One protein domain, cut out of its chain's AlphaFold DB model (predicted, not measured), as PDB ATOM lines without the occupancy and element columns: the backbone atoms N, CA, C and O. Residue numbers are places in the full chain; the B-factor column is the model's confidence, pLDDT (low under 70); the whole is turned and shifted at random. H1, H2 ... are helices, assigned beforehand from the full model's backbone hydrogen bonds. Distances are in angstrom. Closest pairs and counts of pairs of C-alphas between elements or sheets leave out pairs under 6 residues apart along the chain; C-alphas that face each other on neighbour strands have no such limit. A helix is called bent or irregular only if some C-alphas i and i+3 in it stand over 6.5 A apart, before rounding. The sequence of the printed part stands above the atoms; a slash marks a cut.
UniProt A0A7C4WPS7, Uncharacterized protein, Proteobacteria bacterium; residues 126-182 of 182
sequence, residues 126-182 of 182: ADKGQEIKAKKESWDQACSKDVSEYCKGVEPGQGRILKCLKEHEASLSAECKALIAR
ATOM      1  N   ALA A 126      46.988 -23.259 -10.462       96.25
ATOM      2  CA  ALA A 126      47.992 -23.689  -9.496       96.25
ATOM      3  C   ALA A 126      48.972 -22.555  -9.156       96.25
ATOM      4  O   ALA A 126      49.178 -22.281  -7.973       96.25
ATOM      5  N   ASP A 127      49.498 -21.866 -10.169       95.75
ATOM      6  CA  ASP A 127      50.385 -20.706 -10.026       95.75
ATOM      7  C   ASP A 127      49.720 -19.585  -9.212       95.75
ATOM      8  O   ASP A 127      50.192 -19.197  -8.139       95.75
ATOM      9  N   LYS A 128      48.523 -19.153  -9.626       93.94
ATOM     10  CA  LYS A 128      47.764 -18.117  -8.909       93.94
ATOM     11  C   LYS A 128      47.370 -18.560  -7.501       93.94
ATOM     12  O   LYS A 128      47.332 -17.750  -6.575       93.94
ATOM     13  N   GLY A 129      47.116 -19.853  -7.311       93.62
ATOM     14  CA  GLY A 129      46.882 -20.442  -5.998       93.62
ATOM     15  C   GLY A 129      48.094 -20.329  -5.069       93.62
ATOM     16  O   GLY A 129      47.918 -20.046  -3.883       93.62
ATOM     17  N   GLN A 130      49.311 -20.517  -5.583       95.38
ATOM     18  CA  GLN A 130      50.546 -20.345  -4.812       95.38
ATOM     19  C   GLN A 130      50.783 -18.877  -4.447       95.38
ATOM     20  O   GLN A 130      51.063 -18.588  -3.283       95.38
ATOM     21  N   GLU A 131      50.569 -17.946  -5.380       93.50
ATOM     22  CA  GLU A 131      50.676 -16.507  -5.100       93.50
ATOM     23  C   GLU A 131      49.724 -16.056  -3.980       93.50
ATOM     24  O   GLU A 131      50.115 -15.314  -3.077       93.50
ATOM     25  N   ILE A 132      48.463 -16.504  -4.024       91.75
ATOM     26  CA  ILE A 132      47.460 -16.166  -3.003       91.75
ATOM     27  C   ILE A 132      47.854 -16.753  -1.647       91.75
ATOM     28  O   ILE A 132      47.725 -16.069  -0.632       91.75
ATOM     29  N   LYS A 133      48.353 -17.994  -1.619       94.06
ATOM     30  CA  LYS A 133      48.834 -18.628  -0.385       94.06
ATOM     31  C   LYS A 133      50.003 -17.860   0.224       94.06
ATOM     32  O   LYS A 133      49.933 -17.538   1.403       94.06
ATOM     33  N   ALA A 134      51.005 -17.497  -0.574       95.06
ATOM     34  CA  ALA A 134      52.160 -16.732  -0.105       95.06
ATOM     35  C   ALA A 134      51.751 -15.355   0.451       95.06
ATOM     36  O   ALA A 134      52.213 -14.939   1.512       95.06
ATOM     37  N   LYS A 135      50.823 -14.662  -0.222       92.94
ATOM     38  CA  LYS A 135      50.274 -13.388   0.272       92.94
ATOM     39  C   LYS A 135      49.494 -13.560   1.570       92.94
ATOM     40  O   LYS A 135      49.652 -12.744   2.472       92.94
ATOM     41  N   LYS A 136      48.665 -14.604   1.671       93.88
ATOM     42  CA  LYS A 136      47.927 -14.912   2.900       93.88
ATOM     43  C   LYS A 136      48.878 -15.214   4.051       93.88
ATOM     44  O   LYS A 136      48.665 -14.702   5.135       93.88
ATOM     45  N   GLU A 137      49.915 -16.004   3.817       95.12
ATOM     46  CA  GLU A 137      50.908 -16.320   4.837       95.12
ATOM     47  C   GLU A 137      51.634 -15.060   5.320       95.12
ATOM     48  O   GLU A 137      51.701 -14.818   6.522       95.12
ATOM     49  N   SER A 138      52.085 -14.203   4.398       94.19
ATOM     50  CA  SER A 138      52.685 -12.911   4.750       94.19
ATOM     51  C   SER A 138      51.722 -12.026   5.550       94.19
ATOM     52  O   SER A 138      52.123 -11.429   6.547       94.19
ATOM     53  N   TRP A 139      50.449 -11.973   5.147       94.62
ATOM     54  CA  TRP A 139      49.414 -11.245   5.874       94.62
ATOM     55  C   TRP A 139      49.185 -11.815   7.274       94.62
ATOM     56  O   TRP A 139      49.143 -11.066   8.246       94.62
ATOM     57  N   ASP A 140      49.057 -13.134   7.392       94.38
ATOM     58  CA  ASP A 140      48.790 -13.795   8.662       94.38
ATOM     59  C   ASP A 140      49.962 -13.578   9.635       94.38
ATOM     60  O   ASP A 140      49.736 -13.303  10.814       94.38
ATOM     61  N   GLN A 141      51.204 -13.632   9.148       94.94
ATOM     62  CA  GLN A 141      52.402 -13.385   9.954       94.94
ATOM     63  C   GLN A 141      52.472 -11.948  10.481       94.94
ATOM     64  O   GLN A 141      52.804 -11.745  11.648       94.94
ATOM     65  N   ALA A 142      52.151 -10.960   9.644       95.88
ATOM     66  CA  ALA A 142      52.278  -9.553  10.013       95.88
ATOM     67  C   ALA A 142      51.063  -9.014  10.782       95.88
ATOM     68  O   ALA A 142      51.228  -8.253  11.725       95.88
ATOM     69  N   CYS A 143      49.845  -9.400  10.393       96.75
ATOM     70  CA  CYS A 143      48.620  -8.725  10.826       96.75
ATOM     71  C   CYS A 143      47.692  -9.567  11.713       96.75
ATOM     72  O   CYS A 143      46.764  -9.002  12.283       96.75
ATOM     73  N   SER A 144      47.881 -10.887  11.879       95.25
ATOM     74  CA  SER A 144      46.896 -11.707  12.624       95.25
ATOM     75  C   SER A 144      46.704 -11.271  14.075       95.25
ATOM     76  O   SER A 144      45.583 -11.328  14.584       95.25
ATOM     77  N   LYS A 145      47.784 -10.849  14.747       96.94
ATOM     78  CA  LYS A 145      47.718 -10.362  16.132       96.94
ATOM     79  C   LYS A 145      46.933  -9.060  16.208       96.94
ATOM     80  O   LYS A 145      45.966  -8.993  16.954       96.94
ATOM     81  N   ASP A 146      47.273  -8.101  15.354       97.25
ATOM     82  CA  ASP A 146      46.606  -6.803  15.295       97.25
ATOM     83  C   ASP A 146      45.119  -6.929  14.930       97.25
ATOM     84  O   ASP A 146      44.261  -6.337  15.577       97.25
ATOM     85  N   VAL A 147      44.781  -7.768  13.943       96.81
ATOM     86  CA  VAL A 147      43.381  -8.068  13.598       96.81
ATOM     87  C   VAL A 147      42.649  -8.661  14.797       96.81
ATOM     88  O   VAL A 147      41.521  -8.269  15.090       96.81
ATOM     89  N   SER A 148      43.293  -9.598  15.495       95.50
ATOM     90  CA  SER A 148      42.711 -10.239  16.668       95.50
ATOM     91  C   SER A 148      42.595  -9.295  17.849       95.50
ATOM     92  O   SER A 148      41.778  -9.568  18.707       95.50
ATOM     93  N   GLU A 149      43.384  -8.233  17.946       97.19
ATOM     94  CA  GLU A 149      43.342  -7.289  19.063       97.19
ATOM     95  C   GLU A 149      42.326  -6.172  18.815       97.19
ATOM     96  O   GLU A 149      41.457  -5.940  19.657       97.19
ATOM     97  N   TYR A 150      42.383  -5.554  17.633       97.00
ATOM     98  CA  TYR A 150      41.652  -4.326  17.317       97.00
ATOM     99  C   TYR A 150      40.378  -4.551  16.496       97.00
ATOM    100  O   TYR A 150      39.432  -3.782  16.612       97.00
ATOM    101  N   CYS A 151      40.312  -5.621  15.699       96.50
ATOM    102  CA  CYS A 151      39.223  -5.854  14.742       96.50
ATOM    103  C   CYS A 151      38.367  -7.087  15.078       96.50
ATOM    104  O   CYS A 151      37.780  -7.710  14.187       96.50
ATOM    105  N   LYS A 152      38.269  -7.448  16.366       95.00
ATOM    106  CA  LYS A 152      37.396  -8.539  16.834       95.00
ATOM    107  C   LYS A 152      35.944  -8.264  16.434       95.00
ATOM    108  O   LYS A 152      35.406  -7.203  16.725       95.00
ATOM    109  N   GLY A 153      35.295  -9.240  15.799       92.06
ATOM    110  CA  GLY A 153      33.887  -9.136  15.392       92.06
ATOM    111  C   GLY A 153      33.653  -8.422  14.057       92.06
ATOM    112  O   GLY A 153      32.518  -8.383  13.591       92.06
ATOM    113  N   VAL A 154      34.700  -7.916  13.401       94.12
ATOM    114  CA  VAL A 154      34.587  -7.435  12.023       94.12
ATOM    115  C   VAL A 154      34.496  -8.637  11.089       94.12
ATOM    116  O   VAL A 154      35.368  -9.506  11.073       94.12
ATOM    117  N   GLU A 155      33.442  -8.692  10.279       91.31
ATOM    118  CA  GLU A 155      33.277  -9.771   9.311       91.31
ATOM    119  C   GLU A 155      34.350  -9.701   8.206       91.31
ATOM    120  O   GLU A 155      34.482  -8.660   7.544       91.31
ATOM    121  N   PRO A 156      35.073 -10.803   7.926       88.44
ATOM    122  CA  PRO A 156      36.046 -10.855   6.841       88.44
ATOM    123  C   PRO A 156      35.441 -10.569   5.463       88.44
ATOM    124  O   PRO A 156      34.241 -10.717   5.232       88.44
ATOM    125  N   GLY A 157      36.307 -10.205   4.516       87.12
ATOM    126  CA  GLY A 157      35.919  -9.886   3.141       87.12
ATOM    127  C   GLY A 157      35.596  -8.407   2.925       87.12
ATOM    128  O   GLY A 157      35.598  -7.598   3.851       87.12
ATOM    129  N   GLN A 158      35.399  -8.040   1.653       83.56
ATOM    130  CA  GLN A 158      35.040  -6.677   1.222       83.56
ATOM    131  C   GLN A 158      35.956  -5.562   1.771       83.56
ATOM    132  O   GLN A 158      35.554  -4.414   1.872       83.56
ATOM    133  N   GLY A 159      37.199  -5.873   2.146       88.38
ATOM    134  CA  GLY A 159      38.121  -4.883   2.710       88.38
ATOM    135  C   GLY A 159      37.730  -4.329   4.088       88.38
ATOM    136  O   GLY A 159      38.372  -3.389   4.540       88.38
ATOM    137  N   ARG A 160      36.733  -4.893   4.787       91.38
ATOM    138  CA  ARG A 160      36.288  -4.388   6.102       91.38
ATOM    139  C   ARG A 160      37.367  -4.479   7.174       91.38
ATOM    140  O   ARG A 160      37.580  -3.524   7.910       91.38
ATOM    141  N   ILE A 161      38.097  -5.593   7.207       93.62
ATOM    142  CA  ILE A 161      39.243  -5.764   8.111       93.62
ATOM    143  C   ILE A 161      40.327  -4.727   7.810       93.62
ATOM    144  O   ILE A 161      40.845  -4.107   8.728       93.62
ATOM    145  N   LEU A 162      40.626  -4.485   6.530       92.12
ATOM    146  CA  LEU A 162      41.610  -3.475   6.134       92.12
ATOM    147  C   LEU A 162      41.166  -2.064   6.548       92.12
ATOM    148  O   LEU A 162      41.990  -1.289   7.020       92.12
ATOM    149  N   LYS A 163      39.872  -1.744   6.411       90.94
ATOM    150  CA  LYS A 163      39.297  -0.484   6.901       90.94
ATOM    151  C   LYS A 163      39.492  -0.342   8.413       90.94
ATOM    152  O   LYS A 163      40.036   0.664   8.845       90.94
ATOM    153  N   CYS A 164      39.116  -1.365   9.183       95.38
ATOM    154  CA  CYS A 164      39.290  -1.375  10.636       95.38
ATOM    155  C   CYS A 164      40.763  -1.191  11.038       95.38
ATOM    156  O   CYS A 164      41.079  -0.344  11.866       95.38
ATOM    157  N   LEU A 165      41.688  -1.912  10.399       94.81
ATOM    158  CA  LEU A 165      43.119  -1.749  10.659       94.81
ATOM    159  C   LEU A 165      43.586  -0.311  10.386       94.81
ATOM    160  O   LEU A 165      44.307   0.249  11.202       94.81
ATOM    161  N   LYS A 166      43.136   0.322   9.294       91.00
ATOM    162  CA  LYS A 166      43.463   1.729   8.996       91.00
ATOM    163  C   LYS A 166      42.903   2.709  10.036       91.00
ATOM    164  O   LYS A 166      43.558   3.690  10.358       91.00
ATOM    165  N   GLU A 167      41.730   2.443  10.607       92.44
ATOM    166  CA  GLU A 167      41.166   3.255  11.703       92.44
ATOM    167  C   GLU A 167      41.973   3.110  13.007       92.44
ATOM    168  O   GLU A 167      42.074   4.054  13.788       92.44
ATOM    169  N   HIS A 168      42.607   1.952  13.206       95.50
ATOM    170  CA  HIS A 168      43.481   1.658  14.341       95.50
ATOM    171  C   HIS A 168      44.973   1.796  14.017       95.50
ATOM    172  O   HIS A 168      45.802   1.327  14.799       95.50
ATOM    173  N   GLU A 169      45.332   2.452  12.903       93.19
ATOM    174  CA  GLU A 169      46.690   2.423  12.351       93.19
ATOM    175  C   GLU A 169      47.733   2.785  13.404       93.19
ATOM    176  O   GLU A 169      48.687   2.042  13.571       93.19
ATOM    177  N   ALA A 170      47.527   3.840  14.196       94.25
ATOM    178  CA  ALA A 170      48.470   4.265  15.234       94.25
ATOM    179  C   ALA A 170      48.850   3.145  16.229       94.25
ATOM    180  O   ALA A 170      50.009   3.075  16.650       94.25
ATOM    181  N   SER A 171      47.917   2.241  16.538       95.38
ATOM    182  CA  SER A 171      48.058   1.163  17.524       95.38
ATOM    183  C   SER A 171      48.588  -0.155  16.948       95.38
ATOM    184  O   SER A 171      48.934  -1.050  17.715       95.38
ATOM    185  N   LEU A 172      48.688  -0.292  15.624       96.50
ATOM    186  CA  LEU A 172      49.144  -1.537  14.997       96.50
ATOM    187  C   LEU A 172      50.657  -1.764  15.149       96.50
ATOM    188  O   LEU A 172      51.440  -0.812  15.292       96.50
ATOM    189  N   SER A 173      51.075  -3.023  15.014       96.88
ATOM    190  CA  SER A 173      52.480  -3.405  14.859       96.88
ATOM    191  C   SER A 173      53.127  -2.745  13.631       96.88
ATOM    192  O   SER A 173      52.457  -2.382  12.658       96.88
ATOM    193  N   ALA A 174      54.452  -2.576  13.661       95.94
ATOM    194  CA  ALA A 174      55.190  -1.995  12.539       95.94
ATOM    195  C   ALA A 174      55.071  -2.867  11.278       95.94
ATOM    196  O   ALA A 174      54.952  -2.355  10.164       95.94
ATOM    197  N   GLU A 175      55.052  -4.184  11.465       94.69
ATOM    198  CA  GLU A 175      54.918  -5.184  10.417       94.69
ATOM    199  C   GLU A 175      53.561  -5.075   9.718       94.69
ATOM    200  O   GLU A 175      53.507  -5.027   8.485       94.69
ATOM    201  N   CYS A 176      52.464  -4.982  10.478       95.88
ATOM    202  CA  CYS A 176      51.144  -4.848   9.872       95.88
ATOM    203  C   CYS A 176      50.954  -3.486   9.199       95.88
ATOM    204  O   CYS A 176      50.460  -3.441   8.070       95.88
ATOM    205  N   LYS A 177      51.421  -2.387   9.820       94.00
ATOM    206  CA  LYS A 177      51.438  -1.042   9.203       94.00
ATOM    207  C   LYS A 177      52.082  -1.073   7.823       94.00
ATOM    208  O   LYS A 177      51.503  -0.596   6.850       94.00
ATOM    209  N   ALA A 178      53.256  -1.695   7.726       90.62
ATOM    210  CA  ALA A 178      53.990  -1.796   6.473       90.62
ATOM    211  C   ALA A 178      53.241  -2.599   5.392       90.62
ATOM    212  O   ALA A 178      53.438  -2.335   4.206       90.62
ATOM    213  N   LEU A 179      52.397  -3.570   5.766       90.06
ATOM    214  CA  LEU A 179      51.577  -4.316   4.807       90.06
ATOM    215  C   LEU A 179      50.311  -3.577   4.372       90.06
ATOM    216  O   LEU A 179      49.934  -3.705   3.210       90.06
ATOM    217  N   ILE A 180      49.645  -2.839   5.264       89.00
ATOM    218  CA  ILE A 180      48.388  -2.141   4.934       89.00
ATOM    219  C   ILE A 180      48.593  -0.800   4.220       89.00
ATOM    220  O   ILE A 180      47.629  -0.231   3.700       89.00
ATOM    221  N   ALA A 181      49.832  -0.305   4.211       78.88
ATOM    222  CA  ALA A 181      50.266   0.895   3.501       78.88
ATOM    223  C   ALA A 181      50.626   0.642   2.020       78.88
ATOM    224  O   ALA A 181      51.213   1.517   1.389       78.88
ATOM    225  N   ARG A 182      50.340  -0.557   1.492       60.62
ATOM    226  CA  ARG A 182      50.664  -1.005   0.126       60.62
ATOM    227  C   ARG A 182      49.444  -1.131  -0.770       60.62
ATOM    228  O   ARG A 182      48.350  -1.401  -0.222       60.62
TER     229      ARG A 182
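This is residues 126 to 182 of the 182 residues of an uncharacterized protein of Proteobacteria bacterium (UniProt A0A7C4WPS7). A small head of helices has a long helical arm sticking out of it: residues 126 to 137 of H1 stand free, and the rest of H1, which has a kink near residue 143, packs with the short helices H2 and H3, meeting H3 with residues 139 to 146 and H2 with residues 146 to 150. In the head, H2 packs on the part of H1 after the kink and H3 packs at the kink itself, with these helices crossing rather than lying side by side. The printed part has 57 residues with three named helices, in the order H1, H2, H3, and no named strand; the class is all helix, with 40 of the residues in named helices. The whole is compact by its radius of gyration of the C-alphas, 11.6 A, yet elongated in outline, spanning 36 by 23 by 17 A, and the arm makes the length.

H1, the longest helix, holds residues 126 to 150 and measures 33.7 A from C-alpha 126 at (47.992, -23.689, -9.496) to C-alpha 150 at (41.652, -4.326, 17.317). H1 is irregular: C-alphas 142 and 145 are 7.7 A apart, and it has a kink of 58 degrees near residue 143. H2 holds residues 160 to 167, 10.7 A long. H3 holds residues 174 to 180, 10.2 A long, and ends with C-alpha 180 at (48.388, -2.141, 4.934).

H1 touches H3 with residues 139 to 146 alone. The closest C-alphas are those of Cys 143 and Cys 176, 4.7 A apart. These two helices run opposite ways at a steep tilt of 54 degrees, where the line of H1 is a rough one. H1 touches H2 with residues 146 to 150 alone, and the closest C-alphas are those of Val 147 and Leu 165, 7.0 A apart. H1 and H2 run the same way at a steep tilt of 48 degrees. H2 and H3 only just touch, with 3 pairs of C-alphas within 8 A; the closest are those of Leu 162 and Ile 180, 7.0 A apart. They run opposite ways at a steep tilt of 53 degrees. In H2 and H3 every O i to N i+4 pair is within hydrogen-bond range; in H1, 19 of 21 are.

The two C-alphas farthest apart are those of Ala 126 and Ala 170, 37.3 A. Without the free residues 126 to 137, the body has 45 residues and spans 23 by 18 by 16 A. The printed part has no cut and ends at residue 182, the chain's last residue. The links H1 to H2, with 9 residues, and H2 to H3, with 6, are short but not tight. The mean pLDDT of the printed part is 92.9, and the one printed residue under 70 is Arg 182.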